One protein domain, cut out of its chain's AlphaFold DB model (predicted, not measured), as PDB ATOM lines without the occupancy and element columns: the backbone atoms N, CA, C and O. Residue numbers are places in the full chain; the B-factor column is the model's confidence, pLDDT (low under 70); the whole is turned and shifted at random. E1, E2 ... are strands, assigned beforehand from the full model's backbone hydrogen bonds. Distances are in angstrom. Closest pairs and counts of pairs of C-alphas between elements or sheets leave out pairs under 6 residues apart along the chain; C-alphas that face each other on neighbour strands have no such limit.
ATOM      1  N   ALA A 760     250.558 234.201 351.403       89.56
ATOM      2  CA  ALA A 760     250.258 235.567 350.964       89.56
ATOM      3  C   ALA A 760     248.766 235.778 350.640       89.56
ATOM      4  O   ALA A 760     248.215 236.858 350.871       89.56
ATOM      5  N   PHE A 761     248.099 234.752 350.106       93.62
ATOM      6  CA  PHE A 761     246.686 234.822 349.733       93.62
ATOM      7  C   PHE A 761     245.737 234.532 350.900       93.62
ATOM      8  O   PHE A 761     244.593 234.996 350.871       93.62
ATOM      9  N   ALA A 762     246.197 233.809 351.925       91.81
ATOM     10  CA  ALA A 762     245.388 233.403 353.066       91.81
ATOM     11  C   ALA A 762     244.781 234.599 353.810       91.81
ATOM     12  O   ALA A 762     245.467 235.551 354.182       91.81
ATOM     13  N   GLY A 763     243.477 234.548 354.042       91.06
ATOM     14  CA  GLY A 763     242.721 235.607 354.690       91.06
ATOM     15  C   GLY A 763     241.237 235.535 354.362       91.06
ATOM     16  O   GLY A 763     240.807 234.830 353.445       91.06
ATOM     17  N   ARG A 764     240.450 236.301 355.114       92.00
ATOM     18  CA  ARG A 764     239.022 236.472 354.856       92.00
ATOM     19  C   ARG A 764     238.793 237.643 353.908       92.00
ATOM     20  O   ARG A 764     239.420 238.693 354.045       92.00
ATOM     21  N   TYR A 765     237.864 237.464 352.984       94.75
ATOM     22  CA  TYR A 765     237.413 238.468 352.036       94.75
ATOM     23  C   TYR A 765     235.894 238.585 352.154       94.75
ATOM     24  O   TYR A 765     235.182 237.585 352.177       94.75
ATOM     25  N   GLU A 766     235.389 239.805 352.268       93.06
ATOM     26  CA  GLU A 766     233.994 240.097 352.571       93.06
ATOM     27  C   GLU A 766     233.360 240.963 351.475       93.06
ATOM     28  O   GLU A 766     234.007 241.762 350.793       93.06
ATOM     29  N   LYS A 767     232.055 240.777 351.311       89.50
ATOM     30  CA  LYS A 767     231.128 241.591 350.522       89.50
ATOM     31  C   LYS A 767     229.846 241.715 351.356       89.50
ATOM     32  O   LYS A 767     229.632 240.923 352.266       89.50
ATOM     33  N   THR A 768     228.982 242.693 351.091       84.75
ATOM     34  CA  THR A 768     227.722 242.882 351.834       84.75
ATOM     35  C   THR A 768     226.944 241.568 352.020       84.75
ATOM     36  O   THR A 768     226.375 241.056 351.060       84.75
ATOM     37  N   GLY A 769     226.926 241.039 353.250       79.38
ATOM     38  CA  GLY A 769     226.214 239.809 353.629       79.38
ATOM     39  C   GLY A 769     226.858 238.481 353.199       79.38
ATOM     40  O   GLY A 769     226.272 237.434 353.449       79.38
ATOM     41  N   GLU A 770     228.039 238.490 352.574       86.69
ATOM     42  CA  GLU A 770     228.714 237.296 352.047       86.69
ATOM     43  C   GLU A 770     230.219 237.324 352.350       86.69
ATOM     44  O   GLU A 770     230.833 238.386 352.475       86.69
ATOM     45  N   PHE A 771     230.855 236.155 352.414       91.56
ATOM     46  CA  PHE A 771     232.311 236.078 352.510       91.56
ATOM     47  C   PHE A 771     232.874 234.896 351.727       91.56
ATOM     48  O   PHE A 771     232.203 233.888 351.501       91.56
ATOM     49  N   ALA A 772     234.146 235.033 351.379       94.06
ATOM     50  CA  ALA A 772     235.010 233.962 350.929       94.06
ATOM     51  C   ALA A 772     236.273 233.972 351.796       94.06
ATOM     52  O   ALA A 772     236.787 235.027 352.168       94.06
ATOM     53  N   GLU A 773     236.777 232.802 352.158       93.69
ATOM     54  CA  GLU A 773     237.961 232.680 353.001       93.69
ATOM     55  C   GLU A 773     238.985 231.773 352.335       93.69
ATOM     56  O   GLU A 773     238.683 230.642 351.956       93.69
ATOM     57  N   LEU A 774     240.205 232.288 352.198       95.12
ATOM     58  CA  LEU A 774     241.355 231.529 351.745       95.12
ATOM     59  C   LEU A 774     242.145 231.056 352.960       95.12
ATOM     60  O   LEU A 774     242.581 231.868 353.774       95.12
ATOM     61  N   GLN A 775     242.334 229.748 353.084       91.31
ATOM     62  CA  GLN A 775     242.977 229.129 354.237       91.31
ATOM     63  C   GLN A 775     244.239 228.390 353.792       91.31
ATOM     64  O   GLN A 775     244.167 227.484 352.960       91.31
ATOM     65  N   SER A 776     245.390 228.762 354.354       89.00
ATOM     66  CA  SER A 776     246.630 227.999 354.194       89.00
ATOM     67  C   SER A 776     246.663 226.882 355.234       89.00
ATOM     68  O   SER A 776     246.618 227.152 356.434       89.00
ATOM     69  N   ARG A 777     246.703 225.625 354.792       84.25
ATOM     70  CA  ARG A 777     246.772 224.447 355.671       84.25
ATOM     71  C   ARG A 777     247.803 223.480 355.111       84.25
ATOM     72  O   ARG A 777     247.683 223.075 353.960       84.25
ATOM     73  N   GLU A 778     248.813 223.133 355.907       77.94
ATOM     74  CA  GLU A 778     249.853 222.159 355.520       77.94
ATOM     75  C   GLU A 778     250.527 222.493 354.172       77.94
ATOM     76  O   GLU A 778     250.827 221.622 353.359       77.94
ATOM     77  N   GLY A 779     250.733 223.787 353.901       80.94
ATOM     78  CA  GLY A 779     251.326 224.263 352.648       80.94
ATOM     79  C   GLY A 779     250.397 224.226 351.426       80.94
ATOM     80  O   GLY A 779     250.845 224.567 350.334       80.94
ATOM     81  N   LYS A 780     249.124 223.854 351.595       90.62
ATOM     82  CA  LYS A 780     248.072 223.916 350.569       90.62
ATOM     83  C   LYS A 780     247.159 225.121 350.780       90.62
ATOM     84  O   LYS A 780     247.053 225.640 351.890       90.62
ATOM     85  N   LEU A 781     246.456 225.524 349.723       95.38
ATOM     86  CA  LEU A 781     245.485 226.616 349.753       95.38
ATOM     87  C   LEU A 781     244.064 226.075 349.579       95.38
ATOM     88  O   LEU A 781     243.776 225.397 348.597       95.38
ATOM     89  N   PHE A 782     243.173 226.416 350.502       94.75
ATOM     90  CA  PHE A 782     241.761 226.042 350.457       94.75
ATOM     91  C   PHE A 782     240.874 227.278 350.335       94.75
ATOM     92  O   PHE A 782     241.161 228.307 350.943       94.75
ATOM     93  N   LEU A 783     239.777 227.161 349.591       95.38
ATOM     94  CA  LEU A 783     238.711 228.154 349.503       95.38
ATOM     95  C   LEU A 783     237.491 227.665 350.283       95.38
ATOM     96  O   LEU A 783     236.942 226.606 349.975       95.38
ATOM     97  N   ARG A 784     237.032 228.467 351.246       92.56
ATOM     98  CA  ARG A 784     235.694 228.368 351.833       92.56
ATOM     99  C   ARG A 784     234.819 229.463 351.234       92.56
ATOM    100  O   ARG A 784     235.000 230.637 351.544       92.56
ATOM    101  N   GLY A 796     247.959 226.696 334.726       89.12
ATOM    102  CA  GLY A 796     248.798 227.770 334.191       89.12
ATOM    103  C   GLY A 796     249.078 228.810 335.280       89.12
ATOM    104  O   GLY A 796     249.624 228.472 336.326       89.12
ATOM    105  N   GLU A 797     248.663 230.056 335.054       85.62
ATOM    106  CA  GLU A 797     248.800 231.163 336.017       85.62
ATOM    107  C   GLU A 797     247.526 231.421 336.846       85.62
ATOM    108  O   GLU A 797     247.507 232.294 337.709       85.62
ATOM    109  N   SER A 798     246.437 230.687 336.589       90.81
ATOM    110  CA  SER A 798     245.151 230.880 337.276       90.81
ATOM    111  C   SER A 798     244.979 229.910 338.440       90.81
ATOM    112  O   SER A 798     245.292 228.728 338.307       90.81
ATOM    113  N   LEU A 799     244.399 230.367 339.555       95.81
ATOM    114  CA  LEU A 799     243.915 229.459 340.596       95.81
ATOM    115  C   LEU A 799     242.587 228.844 340.157       95.81
ATOM    116  O   LEU A 799     241.684 229.534 339.674       95.81
ATOM    117  N   VAL A 800     242.455 227.541 340.345       95.81
ATOM    118  CA  VAL A 800     241.239 226.789 340.055       95.81
ATOM    119  C   VAL A 800     240.969 225.804 341.182       95.81
ATOM    120  O   VAL A 800     241.897 225.252 341.770       95.81
ATOM    121  N   VAL A 801     239.696 225.567 341.481       95.06
ATOM    122  CA  VAL A 801     239.289 224.438 342.317       95.06
ATOM    123  C   VAL A 801     239.707 223.147 341.619       95.06
ATOM    124  O   VAL A 801     239.301 222.904 340.482       95.06
ATOM    125  N   ASP A 802     240.511 222.328 342.293       94.25
ATOM    126  CA  ASP A 802     240.847 220.966 341.872       94.25
ATOM    127  C   ASP A 802     241.079 220.088 343.105       94.25
ATOM    128  O   ASP A 802     242.191 219.956 343.626       94.25
ATOM    129  N   ASP A 803     239.980 219.498 343.561       92.38
ATOM    130  CA  ASP A 803     239.861 218.739 344.796       92.38
ATOM    131  C   ASP A 803     239.221 217.359 344.528       92.38
ATOM    132  O   ASP A 803     238.804 217.031 343.410       92.38
ATOM    133  N   VAL A 804     239.136 216.525 345.564       92.00
ATOM    134  CA  VAL A 804     238.324 215.301 345.591       92.00
ATOM    135  C   VAL A 804     236.863 215.618 345.230       92.00
ATOM    136  O   VAL A 804     236.249 214.916 344.421       92.00
ATOM    137  N   SER A 805     236.328 216.716 345.773       89.94
ATOM    138  CA  SER A 805     234.903 217.059 345.709       89.94
ATOM    139  C   SER A 805     234.482 217.951 344.533       89.94
ATOM    140  O   SER A 805     233.286 218.056 344.241       89.94
ATOM    141  N   GLY A 806     235.420 218.575 343.811       89.81
ATOM    142  CA  GLY A 806     235.086 219.489 342.715       89.81
ATOM    143  C   GLY A 806     236.255 219.865 341.806       89.81
ATOM    144  O   GLY A 806     237.418 219.696 342.164       89.81
ATOM    145  N   PHE A 807     235.929 220.398 340.623       92.06
ATOM    146  CA  PHE A 807     236.894 220.911 339.650       92.06
ATOM    147  C   PHE A 807     236.330 222.115 338.869       92.06
ATOM    148  O   PHE A 807     235.144 222.134 338.544       92.06
ATOM    149  N   GLY A 808     237.182 223.083 338.516       90.81
ATOM    150  CA  GLY A 808     236.939 224.037 337.421       90.81
ATOM    151  C   GLY A 808     236.540 225.465 337.813       90.81
ATOM    152  O   GLY A 808     236.651 226.369 336.982       90.81
ATOM    153  N   GLN A 809     236.122 225.720 339.057       92.25
ATOM    154  CA  GLN A 809     235.810 227.084 339.506       92.25
ATOM    155  C   GLN A 809     237.099 227.910 339.609       92.25
ATOM    156  O   GLN A 809     237.990 227.578 340.388       92.25
ATOM    157  N   LYS A 810     237.204 228.978 338.812       93.69
ATOM    158  CA  LYS A 810     238.374 229.866 338.799       93.69
ATOM    159  C   LYS A 810     238.320 230.886 339.933       93.69
ATOM    160  O   LYS A 810     237.256 231.428 340.244       93.69
ATOM    161  N   VAL A 811     239.493 231.174 340.483       95.44
ATOM    162  CA  VAL A 811     239.723 232.140 341.554       95.44
ATOM    163  C   VAL A 811     240.843 233.083 341.125       95.44
ATOM    164  O   VAL A 811     241.857 232.650 340.582       95.44
ATOM    165  N   VAL A 812     240.664 234.378 341.355       94.94
ATOM    166  CA  VAL A 812     241.687 235.394 341.083       94.94
ATOM    167  C   VAL A 812     241.901 236.208 342.349       94.94
ATOM    168  O   VAL A 812     240.949 236.764 342.888       94.94
ATOM    169  N   VAL A 813     243.144 236.268 342.824       94.38
ATOM    170  CA  VAL A 813     243.537 237.090 343.974       94.38
ATOM    171  C   VAL A 813     244.315 238.287 343.453       94.38
ATOM    172  O   VAL A 813     245.339 238.110 342.795       94.38
ATOM    173  N   ASP A 814     243.850 239.493 343.763       92.62
ATOM    174  CA  ASP A 814     244.597 240.721 343.521       92.62
ATOM    175  C   ASP A 814     245.200 241.205 344.844       92.62
ATOM    176  O   ASP A 814     244.505 241.703 345.735       92.62
ATOM    177  N   VAL A 815     246.513 241.014 344.991       88.88
ATOM    178  CA  VAL A 815     247.247 241.393 346.206       88.88
ATOM    179  C   VAL A 815     247.358 242.913 346.345       88.88
ATOM    180  O   VAL A 815     247.332 243.414 347.469       88.88
ATOM    181  N   ALA A 816     247.464 243.647 345.232       90.38
ATOM    182  CA  ALA A 816     247.624 245.098 345.244       90.38
ATOM    183  C   ALA A 816     246.309 245.787 345.630       90.38
ATOM    184  O   ALA A 816     246.287 246.614 346.541       90.38
ATOM    185  N   GLU A 817     245.205 245.359 345.016       91.38
ATOM    186  CA  GLU A 817     243.855 245.861 345.295       91.38
ATOM    187  C   GLU A 817     243.218 245.213 346.537       91.38
ATOM    188  O   GLU A 817     242.092 245.542 346.912       91.38
ATOM    189  N   LYS A 818     243.921 244.273 347.186       94.50
ATOM    190  CA  LYS A 818     243.431 243.489 348.332       94.50
ATOM    191  C   LYS A 818     242.041 242.902 348.065       94.50
ATOM    192  O   LYS A 818     241.142 243.008 348.901       94.50
ATOM    193  N   SER A 819     241.862 242.283 346.903       96.12
ATOM    194  CA  SER A 819     240.572 241.741 346.481       96.12
ATOM    195  C   SER A 819     240.665 240.284 346.035       96.12
ATOM    196  O   SER A 819     241.727 239.777 345.673       96.12
ATOM    197  N   LEU A 820     239.530 239.596 346.100       96.31
ATOM    198  CA  LEU A 820     239.362 238.212 345.678       96.31
ATOM    199  C   LEU A 820     238.172 238.138 344.729       96.31
ATOM    200  O   LEU A 820     237.070 238.542 345.091       96.31
ATOM    201  N   LYS A 821     238.373 237.583 343.538       95.44
ATOM    202  CA  LYS A 821     237.302 237.274 342.593       95.44
ATOM    203  C   LYS A 821     237.069 235.769 342.537       95.44
ATOM    204  O   LYS A 821     237.986 235.009 342.233       95.44
ATOM    205  N   VAL A 822     235.829 235.355 342.778       92.75
ATOM    206  CA  VAL A 822     235.381 233.965 342.657       92.75
ATOM    207  C   VAL A 822     234.169 233.925 341.731       92.75
ATOM    208  O   VAL A 822     233.121 234.499 342.027       92.75
ATOM    209  N   GLY A 823     234.322 233.294 340.563       87.62
ATOM    210  CA  GLY A 823     233.336 233.431 339.484       87.62
ATOM    211  C   GLY A 823     233.108 234.907 339.130       87.62
ATOM    212  O   GLY A 823     234.061 235.627 338.829       87.62
ATOM    213  N   ASP A 824     231.860 235.370 339.217       87.38
ATOM    214  CA  ASP A 824     231.480 236.770 338.963       87.38
ATOM    215  C   ASP A 824     231.471 237.650 340.225       87.38
ATOM    216  O   ASP A 824     231.219 238.854 340.151       87.38
ATOM    217  N   LYS A 825     231.747 237.076 341.402       92.06
ATOM    218  CA  LYS A 825     231.732 237.794 342.681       92.06
ATOM    219  C   LYS A 825     233.111 238.362 342.995       92.06
ATOM    220  O   LYS A 825     234.108 237.667 342.839       92.06
ATOM    221  N   ILE A 826     233.153 239.604 343.472       95.25
ATOM    222  CA  ILE A 826     234.369 240.276 343.951       95.25
ATOM    223  C   ILE A 826     234.180 240.608 345.432       95.25
ATOM    224  O   ILE A 826     233.160 241.186 345.813       95.25
ATOM    225  N   TYR A 827     235.166 240.241 346.240       96.12
ATOM    226  CA  TYR A 827     235.228 240.442 347.682       96.12
ATOM    227  C   TYR A 827     236.438 241.318 348.028       96.12
ATOM    228  O   TYR A 827     237.489 241.201 347.396       96.12
ATOM    229  N   ALA A 828     236.311 242.165 349.046       96.44
ATOM    230  CA  ALA A 828     237.412 242.966 349.581       96.44
ATOM    231  C   ALA A 828     238.024 242.266 350.799       96.44
ATOM    232  O   ALA A 828     237.303 241.683 351.604       96.44
ATOM    233  N   ARG A 829     239.347 242.310 350.961       94.94
ATOM    234  CA  ARG A 829     240.020 241.698 352.112       94.94
ATOM    235  C   ARG A 829     239.539 242.340 353.414       94.94
ATOM    236  O   ARG A 829     239.625 243.556 353.574       94.94
ATOM    237  N   ALA A 830     239.067 241.515 354.339       91.00
ATOM    238  CA  ALA A 830     238.597 241.959 355.641       91.00
ATOM    239  C   ALA A 830     239.770 242.223 356.595       91.00
ATOM    240  O   ALA A 830     240.822 241.583 356.506       91.00
TER     241      ALA A 830
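AT A GLANCE: This is residues 760 to 784 and 796 to 830 of the 1146 residues of the protein "D-alanyl-D-alanine dipeptidase" of Caulifigura coniformis (UniProt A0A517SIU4). One antiparallel sheet of seven strands curls like part of a barrel and bends back on itself as a folded sheet, in which the leaf E3 E2 E1 faces the leaf E6 E5 E4, with E7 as the hinge. The ring is nearly closed: edge strands E3 and E4 are apart, but only just, their closest C-alphas 8.1 A apart. The printed part has 60 residues with no named helix and strands E1 to E7 along the chain, in the sheet order E3 E2 E1 E7 E6 E5 E4; the class is all strand. It is compact, with a radius of gyration of the C-alphas of 11.2 A, and spans 30 by 24 by 23 A.

HOW THE PARTS SIT: Start at E1, residues 763 to 767, a hairpin with E2, residues 770 to 777; N 765 and O 772 are 2.8 A apart. E2 forms a hairpin with E3, residues 780 to 784, where you find N 775 and O 782 at 2.8 A. These three are a meander, each strand the antiparallel neighbour of the one before. A second meander has E4, residues 798 to 802, E5, 807 to 814, E6, 819 to 822, and E7, 825 to 829; look for N 801 and O 809 at 2.9 A, N 812 and O 821 at 2.9 A, and N 827 and O 820 at 2.8 A. E7 is also the antiparallel neighbour of E1, at 125 degrees, with N 766 and O 828 2.8 A apart.

IN THESE COORDINATES: Find C-alpha 763 at (242.721, 235.607, 354.690), where E1 begins. E2 runs 22.5 A and E5 21.6 A; E7 ends at (240.020, 241.698, 352.112).

THE WHOLE: Residues 785 to 795 are not printed; C-alphas 784 and 796 are 22.0 A apart. Of the links printed whole, none is long. No printed residue is under 70 in pLDDT.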